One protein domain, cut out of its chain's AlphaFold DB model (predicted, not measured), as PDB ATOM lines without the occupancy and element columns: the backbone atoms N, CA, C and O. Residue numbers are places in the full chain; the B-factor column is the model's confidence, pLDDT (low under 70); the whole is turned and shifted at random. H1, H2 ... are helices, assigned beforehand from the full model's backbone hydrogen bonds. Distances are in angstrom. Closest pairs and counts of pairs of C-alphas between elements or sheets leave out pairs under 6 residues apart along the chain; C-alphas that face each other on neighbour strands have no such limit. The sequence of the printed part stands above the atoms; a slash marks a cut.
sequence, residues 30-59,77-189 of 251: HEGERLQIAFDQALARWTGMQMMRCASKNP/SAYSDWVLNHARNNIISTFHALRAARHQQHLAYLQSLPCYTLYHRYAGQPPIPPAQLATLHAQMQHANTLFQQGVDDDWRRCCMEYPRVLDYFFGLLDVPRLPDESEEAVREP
ATOM      1  N   HIS A  30     208.445 185.458 207.593       93.06
ATOM      2  CA  HIS A  30     207.563 185.830 208.707       93.06
ATOM      3  C   HIS A  30     206.190 186.372 208.276       93.06
ATOM      4  O   HIS A  30     205.206 186.193 208.996       93.06
ATOM      5  N   GLU A  31     206.102 187.063 207.136       91.31
ATOM      6  CA  GLU A  31     204.823 187.598 206.649       91.31
ATOM      7  C   GLU A  31     203.909 186.488 206.140       91.31
ATOM      8  O   GLU A  31     202.728 186.451 206.490       91.31
ATOM      9  N   GLY A  32     204.475 185.557 205.367       91.94
ATOM     10  CA  GLY A  32     203.770 184.380 204.874       91.94
ATOM     11  C   GLY A  32     203.315 183.474 206.016       91.94
ATOM     12  O   GLY A  32     202.154 183.074 206.048       91.94
ATOM     13  N   GLU A  33     204.187 183.223 206.994       94.75
ATOM     14  CA  GLU A  33     203.860 182.420 208.178       94.75
ATOM     15  C   GLU A  33     202.731 183.043 209.005       94.75
ATOM     16  O   GLU A  33     201.780 182.357 209.377       94.75
ATOM     17  N   ARG A  34     202.778 184.356 209.267       93.00
ATOM     18  CA  ARG A  34     201.690 185.019 210.002       93.00
ATOM     19  C   ARG A  34     200.380 185.031 209.235       93.00
ATOM     20  O   ARG A  34     199.332 184.876 209.862       93.00
ATOM     21  N   LEU A  35     200.425 185.214 207.917       95.19
ATOM     22  CA  LEU A  35     199.237 185.094 207.079       95.19
ATOM     23  C   LEU A  35     198.652 183.682 207.175       95.19
ATOM     24  O   LEU A  35     197.446 183.549 207.364       95.19
ATOM     25  N   GLN A  36     199.491 182.646 207.114       94.94
ATOM     26  CA  GLN A  36     199.037 181.262 207.239       94.94
ATOM     27  C   GLN A  36     198.375 181.001 208.598       94.94
ATOM     28  O   GLN A  36     197.271 180.474 208.646       94.94
ATOM     29  N   ILE A  37     198.979 181.461 209.698       95.12
ATOM     30  CA  ILE A  37     198.390 181.330 211.040       95.12
ATOM     31  C   ILE A  37     197.026 182.035 211.116       95.12
ATOM     32  O   ILE A  37     196.067 181.477 211.649       95.12
ATOM     33  N   ALA A  38     196.922 183.263 210.596       96.38
ATOM     34  CA  ALA A  38     195.660 184.004 210.585       96.38
ATOM     35  C   ALA A  38     194.590 183.289 209.743       96.38
ATOM     36  O   ALA A  38     193.424 183.232 210.142       96.38
ATOM     37  N   PHE A  39     194.999 182.717 208.610       96.19
ATOM     38  CA  PHE A  39     194.155 181.925 207.726       96.19
ATOM     39  C   PHE A  39     193.619 180.672 208.424       96.19
ATOM     40  O   PHE A  39     192.404 180.486 208.472       96.19
ATOM     41  N   ASP A  40     194.489 179.870 209.041       93.31
ATOM     42  CA  ASP A  40     194.104 178.634 209.732       93.31
ATOM     43  C   ASP A  40     193.108 178.913 210.867       93.31
ATOM     44  O   ASP A  40     192.120 178.196 211.048       93.31
ATOM     45  N   GLN A  41     193.318 180.005 211.606       94.75
ATOM     46  CA  GLN A  41     192.406 180.439 212.662       94.75
ATOM     47  C   GLN A  41     191.031 180.852 212.119       94.75
ATOM     48  O   GLN A  41     190.009 180.495 212.712       94.75
ATOM     49  N   ALA A  42     190.985 181.603 211.016       94.62
ATOM     50  CA  ALA A  42     189.732 182.015 210.383       94.62
ATOM     51  C   ALA A  42     188.978 180.813 209.790       94.62
ATOM     52  O   ALA A  42     187.774 180.663 210.011       94.62
ATOM     53  N   LEU A  43     189.700 179.895 209.142       91.81
ATOM     54  CA  LEU A  43     189.150 178.651 208.613       91.81
ATOM     55  C   LEU A  43     188.551 177.779 209.726       91.81
ATOM     56  O   LEU A  43     187.444 177.258 209.573       91.81
ATOM     57  N   ALA A  44     189.238 177.648 210.865       90.12
ATOM     58  CA  ALA A  44     188.735 176.907 212.021       90.12
ATOM     59  C   ALA A  44     187.438 177.520 212.578       90.12
ATOM     60  O   ALA A  44     186.469 176.794 212.822       90.12
ATOM     61  N   ARG A  45     187.379 178.856 212.721       91.19
ATOM     62  CA  ARG A  45     186.158 179.568 213.151       91.19
ATOM     63  C   ARG A  45     185.002 179.329 212.188       91.19
ATOM     64  O   ARG A  45     183.911 178.953 212.618       91.19
ATOM     65  N   TRP A  46     185.239 179.524 210.892       89.31
ATOM     66  CA  TRP A  46     184.231 179.323 209.858       89.31
ATOM     67  C   TRP A  46     183.709 177.885 209.844       89.31
ATOM     68  O   TRP A  46     182.499 177.667 209.883       89.31
ATOM     69  N   THR A  47     184.611 176.904 209.894       85.44
ATOM     70  CA  THR A  47     184.260 175.477 209.923       85.44
ATOM     71  C   THR A  47     183.387 175.145 211.135       85.44
ATOM     72  O   THR A  47     182.346 174.501 210.987       85.44
ATOM     73  N   GLY A  48     183.747 175.651 212.320       85.81
ATOM     74  CA  GLY A  48     182.936 175.501 213.530       85.81
ATOM     75  C   GLY A  48     181.526 176.084 213.376       85.81
ATOM     76  O   GLY A  48     180.545 175.435 213.746       85.81
ATOM     77  N   MET A  49     181.388 177.264 212.758       84.88
ATOM     78  CA  MET A  49     180.075 177.865 212.483       84.88
ATOM     79  C   MET A  49     179.228 177.018 211.528       84.88
ATOM     80  O   MET A  49     178.023 176.875 211.749       84.88
ATOM     81  N   GLN A  50     179.831 176.428 210.492       81.44
ATOM     82  CA  GLN A  50     179.101 175.564 209.561       81.44
ATOM     83  C   GLN A  50     178.595 174.289 210.244       81.44
ATOM     84  O   GLN A  50     177.441 173.908 210.043       81.44
ATOM     85  N   MET A  51     179.400 173.674 211.119       78.56
ATOM     86  CA  MET A  51     178.979 172.501 211.898       78.56
ATOM     87  C   MET A  51     177.772 172.815 212.797       78.56
ATOM     88  O   MET A  51     176.803 172.054 212.821       78.56
ATOM     89  N   MET A  52     177.777 173.970 213.471       78.88
ATOM     90  CA  MET A  52     176.662 174.400 214.326       78.88
ATOM     91  C   MET A  52     175.384 174.694 213.527       78.88
ATOM     92  O   MET A  52     174.293 174.284 213.930       78.88
ATOM     93  N   ARG A  53     175.497 175.350 212.360       77.00
ATOM     94  CA  ARG A  53     174.360 175.578 211.440       77.00
ATOM     95  C   ARG A  53     173.725 174.267 210.975       77.00
ATOM     96  O   ARG A  53     172.514 174.200 210.773       77.00
ATOM     97  N   CYS A  54     174.547 173.238 210.813       69.75
ATOM     98  CA  CYS A  54     174.134 171.893 210.447       69.75
ATOM     99  C   CYS A  54     173.353 171.189 211.565       69.75
ATOM    100  O   CYS A  54     172.270 170.663 211.320       69.75
ATOM    101  N   ALA A  55     173.865 171.244 212.799       69.25
ATOM    102  CA  ALA A  55     173.255 170.603 213.966       69.25
ATOM    103  C   ALA A  55     171.880 171.187 214.348       69.25
ATOM    104  O   ALA A  55     171.056 170.491 214.935       69.25
ATOM    105  N   SER A  56     171.611 172.452 214.006       65.81
ATOM    106  CA  SER A  56     170.345 173.125 214.329       65.81
ATOM    107  C   SER A  56     169.167 172.755 213.409       65.81
ATOM    108  O   SER A  56     168.030 173.108 213.727       65.81
ATOM    109  N   LYS A  57     169.388 172.100 212.259       64.88
ATOM    110  CA  LYS A  57     168.298 171.715 211.342       64.88
ATOM    111  C   LYS A  57     167.632 170.420 211.851       64.88
ATOM    112  O   LYS A  57     168.317 169.430 212.072       64.88
ATOM    113  N   ASN A  58     166.307 170.443 212.065       51.88
ATOM    114  CA  ASN A  58     165.505 169.371 212.692       51.88
ATOM    115  C   ASN A  58     165.855 167.936 212.217       51.88
ATOM    116  O   ASN A  58     165.885 167.694 211.009       51.88
ATOM    117  N   PRO A  59     165.963 166.945 213.128       55.06
ATOM    118  CA  PRO A  59     166.326 165.562 212.786       55.06
ATOM    119  C   PRO A  59     165.247 164.788 212.004       55.06
ATOM    120  O   PRO A  59     165.513 163.697 211.508       55.06
ATOM    121  N   SER A  77     189.994 173.370 199.354       78.19
ATOM    122  CA  SER A  77     191.033 174.025 198.535       78.19
ATOM    123  C   SER A  77     190.491 175.216 197.743       78.19
ATOM    124  O   SER A  77     190.981 176.325 197.923       78.19
ATOM    125  N   ALA A  78     189.415 175.041 196.969       84.56
ATOM    126  CA  ALA A  78     188.852 176.120 196.152       84.56
ATOM    127  C   ALA A  78     188.327 177.300 196.994       84.56
ATOM    128  O   ALA A  78     188.537 178.456 196.636       84.56
ATOM    129  N   TYR A  79     187.682 177.024 198.135       88.25
ATOM    130  CA  TYR A  79     187.247 178.074 199.066       88.25
ATOM    131  C   TYR A  79     188.425 178.767 199.749       88.25
ATOM    132  O   TYR A  79     188.422 179.990 199.875       88.25
ATOM    133  N   SER A  80     189.433 178.001 200.169       90.62
ATOM    134  CA  SER A  80     190.639 178.544 200.800       90.62
ATOM    135  C   SER A  80     191.394 179.451 199.842       90.62
ATOM    136  O   SER A  80     191.733 180.573 200.210       90.62
ATOM    137  N   ASP A  81     191.590 178.999 198.604       92.31
ATOM    138  CA  ASP A  81     192.262 179.758 197.555       92.31
ATOM    139  C   ASP A  81     191.493 181.039 197.234       92.31
ATOM    140  O   ASP A  81     192.091 182.115 197.162       92.31
ATOM    141  N   TRP A  82     190.163 180.950 197.110       94.19
ATOM    142  CA  TRP A  82     189.314 182.114 196.875       94.19
ATOM    143  C   TRP A  82     189.450 183.139 198.005       94.19
ATOM    144  O   TRP A  82     189.792 184.293 197.741       94.19
ATOM    145  N   VAL A  83     189.273 182.726 199.264       95.25
ATOM    146  CA  VAL A  83     189.373 183.624 200.427       95.25
ATOM    147  C   VAL A  83     190.767 184.239 200.537       95.25
ATOM    148  O   VAL A  83     190.901 185.448 200.736       95.25
ATOM    149  N   LEU A  84     191.814 183.430 200.388       94.88
ATOM    150  CA  LEU A  84     193.192 183.880 200.539       94.88
ATOM    151  C   LEU A  84     193.590 184.866 199.437       94.88
ATOM    152  O   LEU A  84     194.247 185.870 199.722       94.88
ATOM    153  N   ASN A  85     193.173 184.619 198.193       95.69
ATOM    154  CA  ASN A  85     193.401 185.533 197.078       95.69
ATOM    155  C   ASN A  85     192.695 186.877 197.307       95.69
ATOM    156  O   ASN A  85     193.323 187.929 197.193       95.69
ATOM    157  N   HIS A  86     191.423 186.855 197.704       96.25
ATOM    158  CA  HIS A  86     190.652 188.071 197.970       96.25
ATOM    159  C   HIS A  86     191.214 188.878 199.144       96.25
ATOM    160  O   HIS A  86     191.388 190.093 199.035       96.25
ATOM    161  N   ALA A  87     191.591 188.204 200.233       96.69
ATOM    162  CA  ALA A  87     192.216 188.847 201.381       96.69
ATOM    163  C   ALA A  87     193.558 189.498 201.015       96.69
ATOM    164  O   ALA A  87     193.773 190.673 201.313       96.69
ATOM    165  N   ARG A  88     194.445 188.777 200.311       96.12
ATOM    166  CA  ARG A  88     195.725 189.327 199.830       96.12
ATOM    167  C   ARG A  88     195.512 190.531 198.922       96.12
ATOM    168  O   ARG A  88     196.119 191.573 199.150       96.12
ATOM    169  N   ASN A  89     194.627 190.416 197.934       95.69
ATOM    170  CA  ASN A  89     194.355 191.495 196.986       95.69
ATOM    171  C   ASN A  89     193.800 192.742 197.682       95.69
ATOM    172  O   ASN A  89     194.199 193.855 197.337       95.69
ATOM    173  N   ASN A  90     192.942 192.573 198.692       95.38
ATOM    174  CA  ASN A  90     192.425 193.680 199.490       95.38
ATOM    175  C   ASN A  90     193.535 194.405 200.275       95.38
ATOM    176  O   ASN A  90     193.664 195.629 200.172       95.38
ATOM    177  N   ILE A  91     194.378 193.655 200.996       95.38
ATOM    178  CA  ILE A  91     195.505 194.201 201.770       95.38
ATOM    179  C   ILE A  91     196.518 194.903 200.856       95.38
ATOM    180  O   ILE A  91     196.899 196.046 201.117       95.38
ATOM    181  N   ILE A  92     196.908 194.261 199.752       94.25
ATOM    182  CA  ILE A  92     197.868 194.799 198.777       94.25
ATOM    183  C   ILE A  92     197.330 196.079 198.127       94.25
ATOM    184  O   ILE A  92     198.040 197.084 198.052       94.25
ATOM    185  N   SER A  93     196.064 196.086 197.699       94.81
ATOM    186  CA  SER A  93     195.447 197.264 197.073       94.81
ATOM    187  C   SER A  93     195.362 198.443 198.042       94.81
ATOM    188  O   SER A  93     195.687 199.576 197.674       94.81
ATOM    189  N   THR A  94     194.994 198.175 199.297       95.25
ATOM    190  CA  THR A  94     194.944 199.189 200.360       95.25
ATOM    191  C   THR A  94     196.331 199.776 200.619       95.25
ATOM    192  O   THR A  94     196.501 200.998 200.617       95.25
ATOM    193  N   PHE A  95     197.349 198.923 200.753       96.19
ATOM    194  CA  PHE A  95     198.729 199.363 200.929       96.19
ATOM    195  C   PHE A  95     199.230 200.205 199.747       96.19
ATOM    196  O   PHE A  95     199.845 201.252 199.954       96.19
ATOM    197  N   HIS A  96     198.938 199.810 198.505       94.94
ATOM    198  CA  HIS A  96     199.325 200.592 197.330       94.94
ATOM    199  C   HIS A  96     198.700 201.990 197.322       94.94
ATOM    200  O   HIS A  96     199.396 202.956 196.997       94.94
ATOM    201  N   ALA A  97     197.432 202.122 197.720       94.31
ATOM    202  CA  ALA A  97     196.778 203.422 197.841       94.31
ATOM    203  C   ALA A  97     197.458 204.307 198.903       94.31
ATOM    204  O   ALA A  97     197.756 205.475 198.639       94.31
ATOM    205  N   LEU A  98     197.777 203.741 200.071       96.00
ATOM    206  CA  LEU A  98     198.487 204.442 201.146       96.00
ATOM    207  C   LEU A  98     199.900 204.869 200.721       96.00
ATOM    208  O   LEU A  98     200.275 206.035 200.867       96.00
ATOM    209  N   ARG A  99     200.666 203.959 200.110       94.88
ATOM    210  CA  ARG A  99     202.007 204.245 199.582       94.88
ATOM    211  C   ARG A  99     201.970 205.342 198.517       94.88
ATOM    212  O   ARG A  99     202.823 206.228 198.540       94.88
ATOM    213  N   ALA A 100     200.985 205.324 197.617       93.06
ATOM    214  CA  ALA A 100     200.812 206.367 196.607       93.06
ATOM    215  C   ALA A 100     200.532 207.740 197.243       93.06
ATOM    216  O   ALA A 100     201.165 208.730 196.867       93.06
ATOM    217  N   ALA A 101     199.650 207.795 198.248       95.38
ATOM    218  CA  ALA A 101     199.353 209.021 198.986       95.38
ATOM    219  C   ALA A 101     200.593 209.569 199.713       95.38
ATOM    220  O   ALA A 101     200.906 210.757 199.602       95.38
ATOM    221  N   ARG A 102     201.358 208.706 200.395       95.44
ATOM    222  CA  ARG A 102     202.609 209.115 201.051       95.44
ATOM    223  C   ARG A 102     203.659 209.588 200.065       95.44
ATOM    224  O   ARG A 102     204.332 210.576 200.332       95.44
ATOM    225  N   HIS A 103     203.799 208.911 198.929       94.12
ATOM    226  CA  HIS A 103     204.745 209.321 197.898       94.12
ATOM    227  C   HIS A 103     204.408 210.727 197.383       94.12
ATOM    228  O   HIS A 103     205.294 211.570 197.259       94.12
ATOM    229  N   GLN A 104     203.122 211.025 197.170       94.56
ATOM    230  CA  GLN A 104     202.681 212.370 196.801       94.56
ATOM    231  C   GLN A 104     203.021 213.412 197.881       94.56
ATOM    232  O   GLN A 104     203.541 214.478 197.553       94.56
ATOM    233  N   GLN A 105     202.772 213.108 199.159       95.06
ATOM    234  CA  GLN A 105     203.128 213.992 200.279       95.06
ATOM    235  C   GLN A 105     204.642 214.217 200.378       95.06
ATOM    236  O   GLN A 105     205.092 215.344 200.574       95.06
ATOM    237  N   HIS A 106     205.433 213.161 200.193       95.62
ATOM    238  CA  HIS A 106     206.889 213.219 200.213       95.62
ATOM    239  C   HIS A 106     207.435 214.105 199.086       95.62
ATOM    240  O   HIS A 106     208.254 214.986 199.341       95.62
ATOM    241  N   LEU A 107     206.930 213.955 197.855       93.94
ATOM    242  CA  LEU A 107     207.310 214.825 196.738       93.94
ATOM    243  C   LEU A 107     206.923 216.287 196.984       93.94
ATOM    244  O   LEU A 107     207.728 217.178 196.710       93.94
ATOM    245  N   ALA A 108     205.729 216.544 197.524       94.75
ATOM    246  CA  ALA A 108     205.301 217.897 197.875       94.75
ATOM    247  C   ALA A 108     206.214 218.523 198.944       94.75
ATOM    248  O   ALA A 108     206.601 219.686 198.822       94.75
ATOM    249  N   TYR A 109     206.622 217.741 199.949       96.00
ATOM    250  CA  TYR A 109     207.585 218.186 200.953       96.00
ATOM    251  C   TYR A 109     208.937 218.525 200.322       96.00
ATOM    252  O   TYR A 109     209.451 219.620 200.535       96.00
ATOM    253  N   LEU A 110     209.493 217.640 199.488       94.69
ATOM    254  CA  LEU A 110     210.767 217.902 198.818       94.69
ATOM    255  C   LEU A 110     210.709 219.172 197.960       94.69
ATOM    256  O   LEU A 110     211.617 219.995 198.024       94.69
ATOM    257  N   GLN A 111     209.616 219.388 197.226       94.56
ATOM    258  CA  GLN A 111     209.397 220.608 196.441       94.56
ATOM    259  C   GLN A 111     209.365 221.889 197.285       94.56
ATOM    260  O   GLN A 111     209.677 222.958 196.759       94.56
ATOM    261  N   SER A 112     209.022 221.790 198.573       96.12
ATOM    262  CA  SER A 112     209.034 222.917 199.512       96.12
ATOM    263  C   SER A 112     210.418 223.227 200.097       96.12
ATOM    264  O   SER A 112     210.609 224.305 200.662       96.12
ATOM    265  N   LEU A 113     211.393 222.318 199.965       95.56
ATOM    266  CA  LEU A 113     212.723 222.510 200.540       95.56
ATOM    267  C   LEU A 113     213.495 223.644 199.834       95.56
ATOM    268  O   LEU A 113     213.461 223.756 198.599       95.56
ATOM    269  N   PRO A 114     214.269 224.454 200.583       95.69
ATOM    270  CA  PRO A 114     215.125 225.483 200.003       95.69
ATOM    271  C   PRO A 114     216.089 224.903 198.965       95.69
ATOM    272  O   PRO A 114     216.731 223.884 199.196       95.69
ATOM    273  N   CYS A 115     216.215 225.565 197.814       92.50
ATOM    274  CA  CYS A 115     217.115 225.173 196.721       92.50
ATOM    275  C   CYS A 115     216.826 223.806 196.063       92.50
ATOM    276  O   CYS A 115     217.528 223.449 195.114       92.50
ATOM    277  N   TYR A 116     215.784 223.066 196.463       94.19
ATOM    278  CA  TYR A 116     215.465 221.763 195.867       94.19
ATOM    279  C   TYR A 116     215.103 221.859 194.380       94.19
ATOM    280  O   TYR A 116     215.529 221.039 193.569       94.19
ATOM    281  N   THR A 117     214.382 222.907 193.975       92.62
ATOM    282  CA  THR A 117     214.048 223.140 192.560       92.62
ATOM    283  C   THR A 117     215.292 223.364 191.695       92.62
ATOM    284  O   THR A 117     215.344 222.888 190.558       92.62
ATOM    285  N   LEU A 118     216.319 224.036 192.232       92.69
ATOM    286  CA  LEU A 118     217.623 224.177 191.578       92.69
ATOM    287  C   LEU A 118     218.352 222.835 191.544       92.69
ATOM    288  O   LEU A 118     218.834 222.432 190.490       92.69
ATOM    289  N   TYR A 119     218.384 222.116 192.666       93.06
ATOM    290  CA  TYR A 119     218.988 220.790 192.752       93.06
ATOM    291  C   TYR A 119     218.438 219.837 191.683       93.06
ATOM    292  O   TYR A 119     219.208 219.234 190.936       93.06
ATOM    293  N   HIS A 120     217.113 219.775 191.539       90.06
ATOM    294  CA  HIS A 120     216.448 218.957 190.530       90.06
ATOM    295  C   HIS A 120     216.736 219.442 189.099       90.06
ATOM    296  O   HIS A 120     217.027 218.637 188.216       90.06
ATOM    297  N   ARG A 121     216.702 220.761 188.852       93.81
ATOM    298  CA  ARG A 121     216.977 221.353 187.527       93.81
ATOM    299  C   ARG A 121     218.388 221.047 187.019       93.81
ATOM    300  O   ARG A 121     218.562 220.841 185.824       93.81
ATOM    301  N   TYR A 122     219.370 221.028 187.914       94.00
ATOM    302  CA  TYR A 122     220.780 220.802 187.588       94.00
ATOM    303  C   TYR A 122     221.236 219.361 187.878       94.00
ATOM    304  O   TYR A 122     222.418 219.132 188.119       94.00
ATOM    305  N   ALA A 123     220.315 218.389 187.880       89.50
ATOM    306  CA  ALA A 123     220.616 216.961 188.043       89.50
ATOM    307  C   ALA A 123     221.522 216.640 189.253       89.50
ATOM    308  O   ALA A 123     222.435 215.819 189.174       89.50
ATOM    309  N   GLY A 124     221.289 217.325 190.374       88.06
ATOM    310  CA  GLY A 124     222.052 217.160 191.610       88.06
ATOM    311  C   GLY A 124     223.366 217.943 191.687       88.06
ATOM    312  O   GLY A 124     224.072 217.838 192.687       88.06
ATOM    313  N   GLN A 125     223.685 218.764 190.680       89.81
ATOM    314  CA  GLN A 125     224.849 219.661 190.660       89.81
ATOM    315  C   GLN A 125     224.437 221.143 190.552       89.81
ATOM    316  O   GLN A 125     224.824 221.833 189.606       89.81
ATOM    317  N   PRO A 126     223.611 221.656 191.482       92.50
ATOM    318  CA  PRO A 126     223.167 223.044 191.432       92.50
ATOM    319  C   PRO A 126     224.326 224.031 191.652       92.50
ATOM    320  O   PRO A 126     225.196 223.768 192.486       92.50
ATOM    321  N   PRO A 127     224.315 225.202 190.985       93.06
ATOM    322  CA  PRO A 127     225.285 226.273 191.207       93.06
ATOM    323  C   PRO A 127     224.968 227.034 192.510       93.06
ATOM    324  O   PRO A 127     224.649 228.220 192.492       93.06
ATOM    325  N   ILE A 128     225.000 226.331 193.643       93.06
ATOM    326  CA  ILE A 128     224.779 226.875 194.991       93.06
ATOM    327  C   ILE A 128     226.013 226.631 195.872       93.06
ATOM    328  O   ILE A 128     226.785 225.706 195.603       93.06
ATOM    329  N   PRO A 129     226.215 227.426 196.940       95.75
ATOM    330  CA  PRO A 129     227.333 227.229 197.855       95.75
ATOM    331  C   PRO A 129     227.355 225.815 198.470       95.75
ATOM    332  O   PRO A 129     226.296 225.314 198.862       95.75
ATOM    333  N   PRO A 130     228.538 225.195 198.657       94.25
ATOM    334  CA  PRO A 130     228.651 223.838 199.200       94.25
ATOM    335  C   PRO A 130     227.967 223.646 200.560       94.25
ATOM    336  O   PRO A 130     227.366 222.604 200.805       94.25
ATOM    337  N   ALA A 131     228.005 224.665 201.425       95.44
ATOM    338  CA  ALA A 131     227.334 224.631 202.722       95.44
ATOM    339  C   ALA A 131     225.805 224.479 202.586       95.44
ATOM    340  O   ALA A 131     225.204 223.662 203.277       95.44
ATOM    341  N   GLN A 132     225.179 225.207 201.651       95.00
ATOM    342  CA  GLN A 132     223.736 225.108 201.401       95.00
ATOM    343  C   GLN A 132     223.361 223.755 200.789       95.00
ATOM    344  O   GLN A 132     222.337 223.176 201.149       95.00
ATOM    345  N   LEU A 133     224.207 223.228 199.897       94.38
ATOM    346  CA  LEU A 133     224.017 221.898 199.320       94.38
ATOM    347  C   LEU A 133     224.073 220.800 200.393       94.38
ATOM    348  O   LEU A 133     223.249 219.889 200.379       94.38
ATOM    349  N   ALA A 134     225.003 220.904 201.348       94.25
ATOM    350  CA  ALA A 134     225.096 219.970 202.468       94.25
ATOM    351  C   ALA A 134     223.833 219.996 203.349       94.25
ATOM    352  O   ALA A 134     223.302 218.939 203.686       94.25
ATOM    353  N   THR A 135     223.307 221.185 203.665       96.06
ATOM    354  CA  THR A 135     222.045 221.328 204.410       96.06
ATOM    355  C   THR A 135     220.863 220.715 203.658       96.06
ATOM    356  O   THR A 135     220.092 219.965 204.255       96.06
ATOM    357  N   LEU A 136     220.738 220.974 202.351       95.25
ATOM    358  CA  LEU A 136     219.684 220.385 201.522       95.25
ATOM    359  C   LEU A 136     219.769 218.853 201.515       95.25
ATOM    360  O   LEU A 136     218.760 218.180 201.711       95.25
ATOM    361  N   HIS A 137     220.967 218.287 201.348       94.31
ATOM    362  CA  HIS A 137     221.156 216.837 201.410       94.31
ATOM    363  C   HIS A 137     220.735 216.253 202.760       94.31
ATOM    364  O   HIS A 137     220.053 215.232 202.777       94.31
ATOM    365  N   ALA A 138     221.082 216.901 203.876       95.94
ATOM    366  CA  ALA A 138     220.664 216.452 205.202       95.94
ATOM    367  C   ALA A 138     219.129 216.462 205.352       95.94
ATOM    368  O   ALA A 138     218.549 215.498 205.853       95.94
ATOM    369  N   GLN A 139     218.456 217.505 204.855       95.81
ATOM    370  CA  GLN A 139     216.991 217.592 204.857       95.81
ATOM    371  C   GLN A 139     216.343 216.517 203.975       95.81
ATOM    372  O   GLN A 139     215.387 215.868 204.399       95.81
ATOM    373  N   MET A 140     216.882 216.274 202.777       93.94
ATOM    374  CA  MET A 140     216.406 215.216 201.879       93.94
ATOM    375  C   MET A 140     216.588 213.826 202.494       93.94
ATOM    376  O   MET A 140     215.674 213.007 202.448       93.94
ATOM    377  N   GLN A 141     217.744 213.556 203.106       94.31
ATOM    378  CA  GLN A 141     218.005 212.293 203.798       94.31
ATOM    379  C   GLN A 141     217.028 212.081 204.954       94.31
ATOM    380  O   GLN A 141     216.456 211.001 205.081       94.31
ATOM    381  N   HIS A 142     216.783 213.118 205.756       95.25
ATOM    382  CA  HIS A 142     215.797 213.059 206.828       95.25
ATOM    383  C   HIS A 142     214.387 212.760 206.292       95.25
ATOM    384  O   HIS A 142     213.715 211.859 206.795       95.25
ATOM    385  N   ALA A 143     213.970 213.443 205.222       94.75
ATOM    386  CA  ALA A 143     212.682 213.216 204.567       94.75
ATOM    387  C   ALA A 143     212.532 211.789 204.023       94.75
ATOM    388  O   ALA A 143     211.462 211.195 204.141       94.75
ATOM    389  N   ASN A 144     213.599 211.237 203.439       94.00
ATOM    390  CA  ASN A 144     213.620 209.870 202.921       94.00
ATOM    391  C   ASN A 144     213.458 208.846 204.050       94.00
ATOM    392  O   ASN A 144     212.693 207.896 203.903       94.00
ATOM    393  N   THR A 145     214.117 209.062 205.192       94.38
ATOM    394  CA  THR A 145     213.968 208.204 206.376       94.38
ATOM    395  C   THR A 145     212.533 208.214 206.899       94.38
ATOM    396  O   THR A 145     211.968 207.150 207.138       94.38
ATOM    397  N   LEU A 146     211.916 209.394 207.029       95.62
ATOM    398  CA  LEU A 146     210.519 209.504 207.466       95.62
ATOM    399  C   LEU A 146     209.550 208.851 206.473       95.62
ATOM    400  O   LEU A 146     208.580 208.212 206.877       95.62
ATOM    401  N   PHE A 147     209.815 208.986 205.173       95.56
ATOM    402  CA  PHE A 147     209.005 208.347 204.142       95.56
ATOM    403  C   PHE A 147     209.094 206.817 204.221       95.56
ATOM    404  O   PHE A 147     208.049 206.168 204.237       95.56
ATOM    405  N   GLN A 148     210.299 206.249 204.359       94.25
ATOM    406  CA  GLN A 148     210.486 204.806 204.561       94.25
ATOM    407  C   GLN A 148     209.749 204.311 205.810       94.25
ATOM    408  O   GLN A 148     208.983 203.359 205.724       94.25
ATOM    409  N   GLN A 149     209.924 204.986 206.950       95.44
ATOM    410  CA  GLN A 149     209.240 204.626 208.197       95.44
ATOM    411  C   GLN A 149     207.718 204.631 208.025       95.44
ATOM    412  O   GLN A 149     207.042 203.697 208.442       95.44
ATOM    413  N   GLY A 150     207.173 205.646 207.348       96.75
ATOM    414  CA  GLY A 150     205.742 205.717 207.070       96.75
ATOM    415  C   GLY A 150     205.239 204.577 206.176       96.75
ATOM    416  O   GLY A 150     204.134 204.079 206.408       96.75
ATOM    417  N   VAL A 151     206.025 204.177 205.170       96.56
ATOM    418  CA  VAL A 151     205.727 203.028 204.297       96.56
ATOM    419  C   VAL A 151     205.740 201.723 205.095       96.56
ATOM    420  O   VAL A 151     204.797 200.942 204.978       96.56
ATOM    421  N   ASP A 152     206.747 201.521 205.944       96.50
ATOM    422  CA  ASP A 152     206.876 200.332 206.792       96.50
ATOM    423  C   ASP A 152     205.720 200.231 207.803       96.50
ATOM    424  O   ASP A 152     205.130 199.163 207.983       96.50
ATOM    425  N   ASP A 153     205.341 201.354 208.418       97.00
ATOM    426  CA  ASP A 153     204.215 201.426 209.351       97.00
ATOM    427  C   ASP A 153     202.881 201.098 208.673       97.00
ATOM    428  O   ASP A 153     202.054 200.390 209.247       97.00
ATOM    429  N   ASP A 154     202.650 201.596 207.456       97.25
ATOM    430  CA  ASP A 154     201.428 201.270 206.717       97.25
ATOM    431  C   ASP A 154     201.377 199.816 206.307       97.25
ATOM    432  O   ASP A 154     200.323 199.195 206.431       97.25
ATOM    433  N   TRP A 155     202.498 199.264 205.851       96.06
ATOM    434  CA  TRP A 155     202.558 197.854 205.514       96.06
ATOM    435  C   TRP A 155     202.263 196.985 206.736       96.06
ATOM    436  O   TRP A 155     201.406 196.101 206.681       96.06
ATOM    437  N   ARG A 156     202.873 197.309 207.884       96.25
ATOM    438  CA  ARG A 156     202.581 196.638 209.153       96.25
ATOM    439  C   ARG A 156     201.104 196.727 209.518       96.25
ATOM    440  O   ARG A 156     200.522 195.703 209.866       96.25
ATOM    441  N   ARG A 157     200.490 197.913 209.432       96.06
ATOM    442  CA  ARG A 157     199.053 198.094 209.707       96.06
ATOM    443  C   ARG A 157     198.191 197.246 208.777       96.06
ATOM    444  O   ARG A 157     197.319 196.543 209.267       96.06
ATOM    445  N   CYS A 158     198.475 197.243 207.475       96.06
ATOM    446  CA  CYS A 158     197.742 196.435 206.499       96.06
ATOM    447  C   CYS A 158     197.846 194.935 206.831       96.06
ATOM    448  O   CYS A 158     196.836 194.243 206.899       96.06
ATOM    449  N   CYS A 159     199.041 194.432 207.150       95.62
ATOM    450  CA  CYS A 159     199.231 193.036 207.553       95.62
ATOM    451  C   CYS A 159     198.519 192.669 208.871       95.62
ATOM    452  O   CYS A 159     198.179 191.507 209.083       95.62
ATOM    453  N   MET A 160     198.277 193.626 209.771       95.06
ATOM    454  CA  MET A 160     197.528 193.370 211.009       95.06
ATOM    455  C   MET A 160     196.020 193.206 210.783       95.06
ATOM    456  O   MET A 160     195.354 192.642 211.649       95.06
ATOM    457  N   GLU A 161     195.489 193.627 209.633       95.75
ATOM    458  CA  GLU A 161     194.065 193.494 209.299       95.75
ATOM    459  C   GLU A 161     193.691 192.098 208.779       95.75
ATOM    460  O   GLU A 161     192.504 191.768 208.734       95.75
ATOM    461  N   TYR A 162     194.668 191.241 208.440       96.25
ATOM    462  CA  TYR A 162     194.402 189.903 207.895       96.25
ATOM    463  C   TYR A 162     193.345 189.103 208.671       96.25
ATOM    464  O   TYR A 162     192.438 188.597 208.015       96.25
ATOM    465  N   PRO A 163     193.365 189.003 210.018       96.44
ATOM    466  CA  PRO A 163     192.344 188.252 210.750       96.44
ATOM    467  C   PRO A 163     190.913 188.719 210.439       96.44
ATOM    468  O   PRO A 163     190.047 187.898 210.149       96.44
ATOM    469  N   ARG A 164     190.686 190.038 210.432       95.56
ATOM    470  CA  ARG A 164     189.373 190.644 210.172       95.56
ATOM    471  C   ARG A 164     188.955 190.488 208.712       95.56
ATOM    472  O   ARG A 164     187.794 190.200 208.431       95.56
ATOM    473  N   VAL A 165     189.894 190.681 207.787       96.81
ATOM    474  CA  VAL A 165     189.648 190.564 206.344       96.81
ATOM    475  C   VAL A 165     189.320 189.121 205.957       96.81
ATOM    476  O   VAL A 165     188.395 188.879 205.187       96.81
ATOM    477  N   LEU A 166     190.033 188.154 206.533       96.56
ATOM    478  CA  LEU A 166     189.765 186.732 206.337       96.56
ATOM    479  C   LEU A 166     188.381 186.347 206.867       96.56
ATOM    480  O   LEU A 166     187.622 185.706 206.144       96.56
ATOM    481  N   ASP A 167     188.022 186.780 208.080       94.62
ATOM    482  CA  ASP A 167     186.690 186.524 208.646       94.62
ATOM    483  C   ASP A 167     185.568 187.086 207.762       94.62
ATOM    484  O   ASP A 167     184.539 186.434 207.589       94.62
ATOM    485  N   TYR A 168     185.773 188.266 207.169       95.62
ATOM    486  CA  TYR A 168     184.826 188.854 206.224       95.62
ATOM    487  C   TYR A 168     184.606 187.953 205.003       95.62
ATOM    488  O   TYR A 168     183.471 187.564 204.732       95.62
ATOM    489  N   PHE A 169     185.678 187.573 204.300       95.56
ATOM    490  CA  PHE A 169     185.565 186.757 203.087       95.56
ATOM    491  C   PHE A 169     185.052 185.341 203.375       95.56
ATOM    492  O   PHE A 169     184.237 184.830 202.612       95.56
ATOM    493  N   PHE A 170     185.433 184.733 204.502       93.12
ATOM    494  CA  PHE A 170     184.812 183.485 204.957       93.12
ATOM    495  C   PHE A 170     183.315 183.657 205.256       93.12
ATOM    496  O   PHE A 170     182.521 182.756 204.984       93.12
ATOM    497  N   GLY A 171     182.914 184.812 205.792       91.75
ATOM    498  CA  GLY A 171     181.518 185.155 206.055       91.75
ATOM    499  C   GLY A 171     180.648 185.269 204.800       91.75
ATOM    500  O   GLY A 171     179.440 185.059 204.902       91.75
ATOM    501  N   LEU A 172     181.245 185.546 203.635       92.75
ATOM    502  CA  LEU A 172     180.540 185.603 202.349       92.75
ATOM    503  C   LEU A 172     180.263 184.224 201.740       92.75
ATOM    504  O   LEU A 172     179.418 184.109 200.857       92.75
ATOM    505  N   LEU A 173     180.964 183.176 202.178       90.50
ATOM    506  CA  LEU A 173     180.827 181.854 201.576       90.50
ATOM    507  C   LEU A 173     179.461 181.226 201.885       90.50
ATOM    508  O   LEU A 173     179.130 180.973 203.050       90.50
ATOM    509  N   ASP A 174     178.724 180.878 200.828       83.44
ATOM    510  CA  ASP A 174     177.466 180.131 200.896       83.44
ATOM    511  C   ASP A 174     177.639 178.724 200.309       83.44
ATOM    512  O   ASP A 174     177.541 178.500 199.107       83.44
ATOM    513  N   VAL A 175     177.942 177.744 201.160       78.81
ATOM    514  CA  VAL A 175     178.217 176.369 200.717       78.81
ATOM    515  C   VAL A 175     176.965 175.754 200.064       78.81
ATOM    516  O   VAL A 175     175.921 175.702 200.719       78.81
ATOM    517  N   PRO A 176     177.046 175.198 198.831       75.12
ATOM    518  CA  PRO A 176     178.254 174.798 198.092       75.12
ATOM    519  C   PRO A 176     178.660 175.722 196.926       75.12
ATOM    520  O   PRO A 176     179.372 175.267 196.028       75.12
ATOM    521  N   ARG A 177     178.227 176.983 196.897       83.00
ATOM    522  CA  ARG A 177     178.526 177.933 195.820       83.00
ATOM    523  C   ARG A 177     179.558 178.981 196.265       83.00
ATOM    524  O   ARG A 177     179.444 179.591 197.322       83.00
ATOM    525  N   LEU A 178     180.553 179.236 195.417       86.94
ATOM    526  CA  LEU A 178     181.439 180.389 195.583       86.94
ATOM    527  C   LEU A 178     180.712 181.691 195.200       86.94
ATOM    528  O   LEU A 178     179.977 181.679 194.205       86.94
ATOM    529  N   PRO A 179     180.921 182.791 195.944       90.75
ATOM    530  CA  PRO A 179     180.434 184.110 195.548       90.75
ATOM    531  C   PRO A 179     180.916 184.493 194.147       90.75
ATOM    532  O   PRO A 179     182.019 184.123 193.737       90.75
ATOM    533  N   ASP A 180     180.086 185.224 193.407       89.94
ATOM    534  CA  ASP A 180     180.462 185.736 192.091       89.94
ATOM    535  C   ASP A 180     181.332 186.999 192.218       89.94
ATOM    536  O   ASP A 180     181.075 187.876 193.039       89.94
ATOM    537  N   GLU A 181     182.340 187.126 191.354       90.12
ATOM    538  CA  GLU A 181     183.271 188.267 191.332       90.12
ATOM    539  C   GLU A 181     182.573 189.613 191.050       90.12
ATOM    540  O   GLU A 181     183.130 190.682 191.308       90.12
ATOM    541  N   SER A 182     181.360 189.591 190.485       89.62
ATOM    542  CA  SER A 182     180.559 190.791 190.233       89.62
ATOM    543  C   SER A 182     179.762 191.273 191.447       89.62
ATOM    544  O   SER A 182     179.261 192.401 191.412       89.62
ATOM    545  N   GLU A 183     179.659 190.468 192.512       90.75
ATOM    546  CA  GLU A 183     178.937 190.836 193.729       90.75
ATOM    547  C   GLU A 183     179.595 192.032 194.423       90.75
ATOM    548  O   GLU A 183     180.808 192.082 194.633       90.75
ATOM    549  N   GLU A 184     178.775 193.002 194.828       89.38
ATOM    550  CA  GLU A 184     179.259 194.245 195.439       89.38
ATOM    551  C   GLU A 184     180.058 193.989 196.722       89.38
ATOM    552  O   GLU A 184     181.089 194.610 196.942       89.38
ATOM    553  N   ALA A 185     179.644 193.010 197.533       89.94
ATOM    554  CA  ALA A 185     180.359 192.621 198.749       89.94
ATOM    555  C   ALA A 185     181.770 192.063 198.468       89.94
ATOM    556  O   ALA A 185     182.662 192.172 199.306       89.94
ATOM    557  N   VAL A 186     181.996 191.481 197.287       92.31
ATOM    558  CA  VAL A 186     183.314 190.984 196.871       92.31
ATOM    559  C   VAL A 186     184.170 192.134 196.337       92.31
ATOM    560  O   VAL A 186     185.354 192.235 196.665       92.31
ATOM    561  N   ARG A 187     183.565 193.029 195.543       90.00
ATOM    562  CA  ARG A 187     184.253 194.148 194.878       90.00
ATOM    563  C   ARG A 187     184.595 195.302 195.815       90.00
ATOM    564  O   ARG A 187     185.691 195.852 195.723       90.00
ATOM    565  N   GLU A 188     183.672 195.663 196.697       86.62
ATOM    566  CA  GLU A 188     183.789 196.767 197.651       86.62
ATOM    567  C   GLU A 188     183.550 196.243 199.078       86.62
ATOM    568  O   GLU A 188     182.507 196.494 199.689       86.62
ATOM    569  N   PRO A 189     184.508 195.474 199.636       88.44
ATOM    570  CA  PRO A 189     184.343 194.864 200.944       88.44
ATOM    571  C   PRO A 189     184.243 195.935 202.036       88.44
ATOM    572  O   PRO A 189     185.167 196.721 202.261       88.44
TER     573      PRO A 189
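What this domain is: This is residues 30 to 59 and 77 to 189 of the 251 residues of an uncharacterized protein of Friedmanniomyces simplex (UniProt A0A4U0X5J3). Two long helices, H2 and H4, run side by side in opposite ways, with H3 across one end; toward the other, H1 packs on H5, and residues 51 to 59 stick out. The 143 printed residues hold six named helices, H1 to H6 in order, no named strand: all helix, extended, radius of gyration of the C-alphas 23.8 A, spans 88 by 31 by 20 A.

How they stand to each other: Start at H2, residues 77 to 112; it touches H4, residues 130 to 160, at a shallow tilt of 22 degrees, closest C-alphas Ile 91 and Cys 158, 5.7 A. H1, residues 30 to 55, touches H5, residues 162 to 172, with residues 35 to 46 alone, closest C-alphas Ala 38 and Pro 163, 5.4 A. H3, residues 116 to 121, is near H4; H6, residues 184 to 187, is near H5. Every O i to N i+4 pair is within hydrogen-bond range in H1 to H5; H6 is too short for one.

Where its parts are: Find C-alpha 77 at (191.033, 174.025, 198.535); H2 runs 52.1 A to C-alpha 112 at (209.034, 222.917, 199.512). H4 measures 45.1 A, H1 37.9 A.

The domain as a whole: Residues 60 to 76 are unprinted, C-alphas 59 and 77 being 29.8 A apart. The link H5 to H6 is long. Residues 54 to 59 have pLDDT under 70.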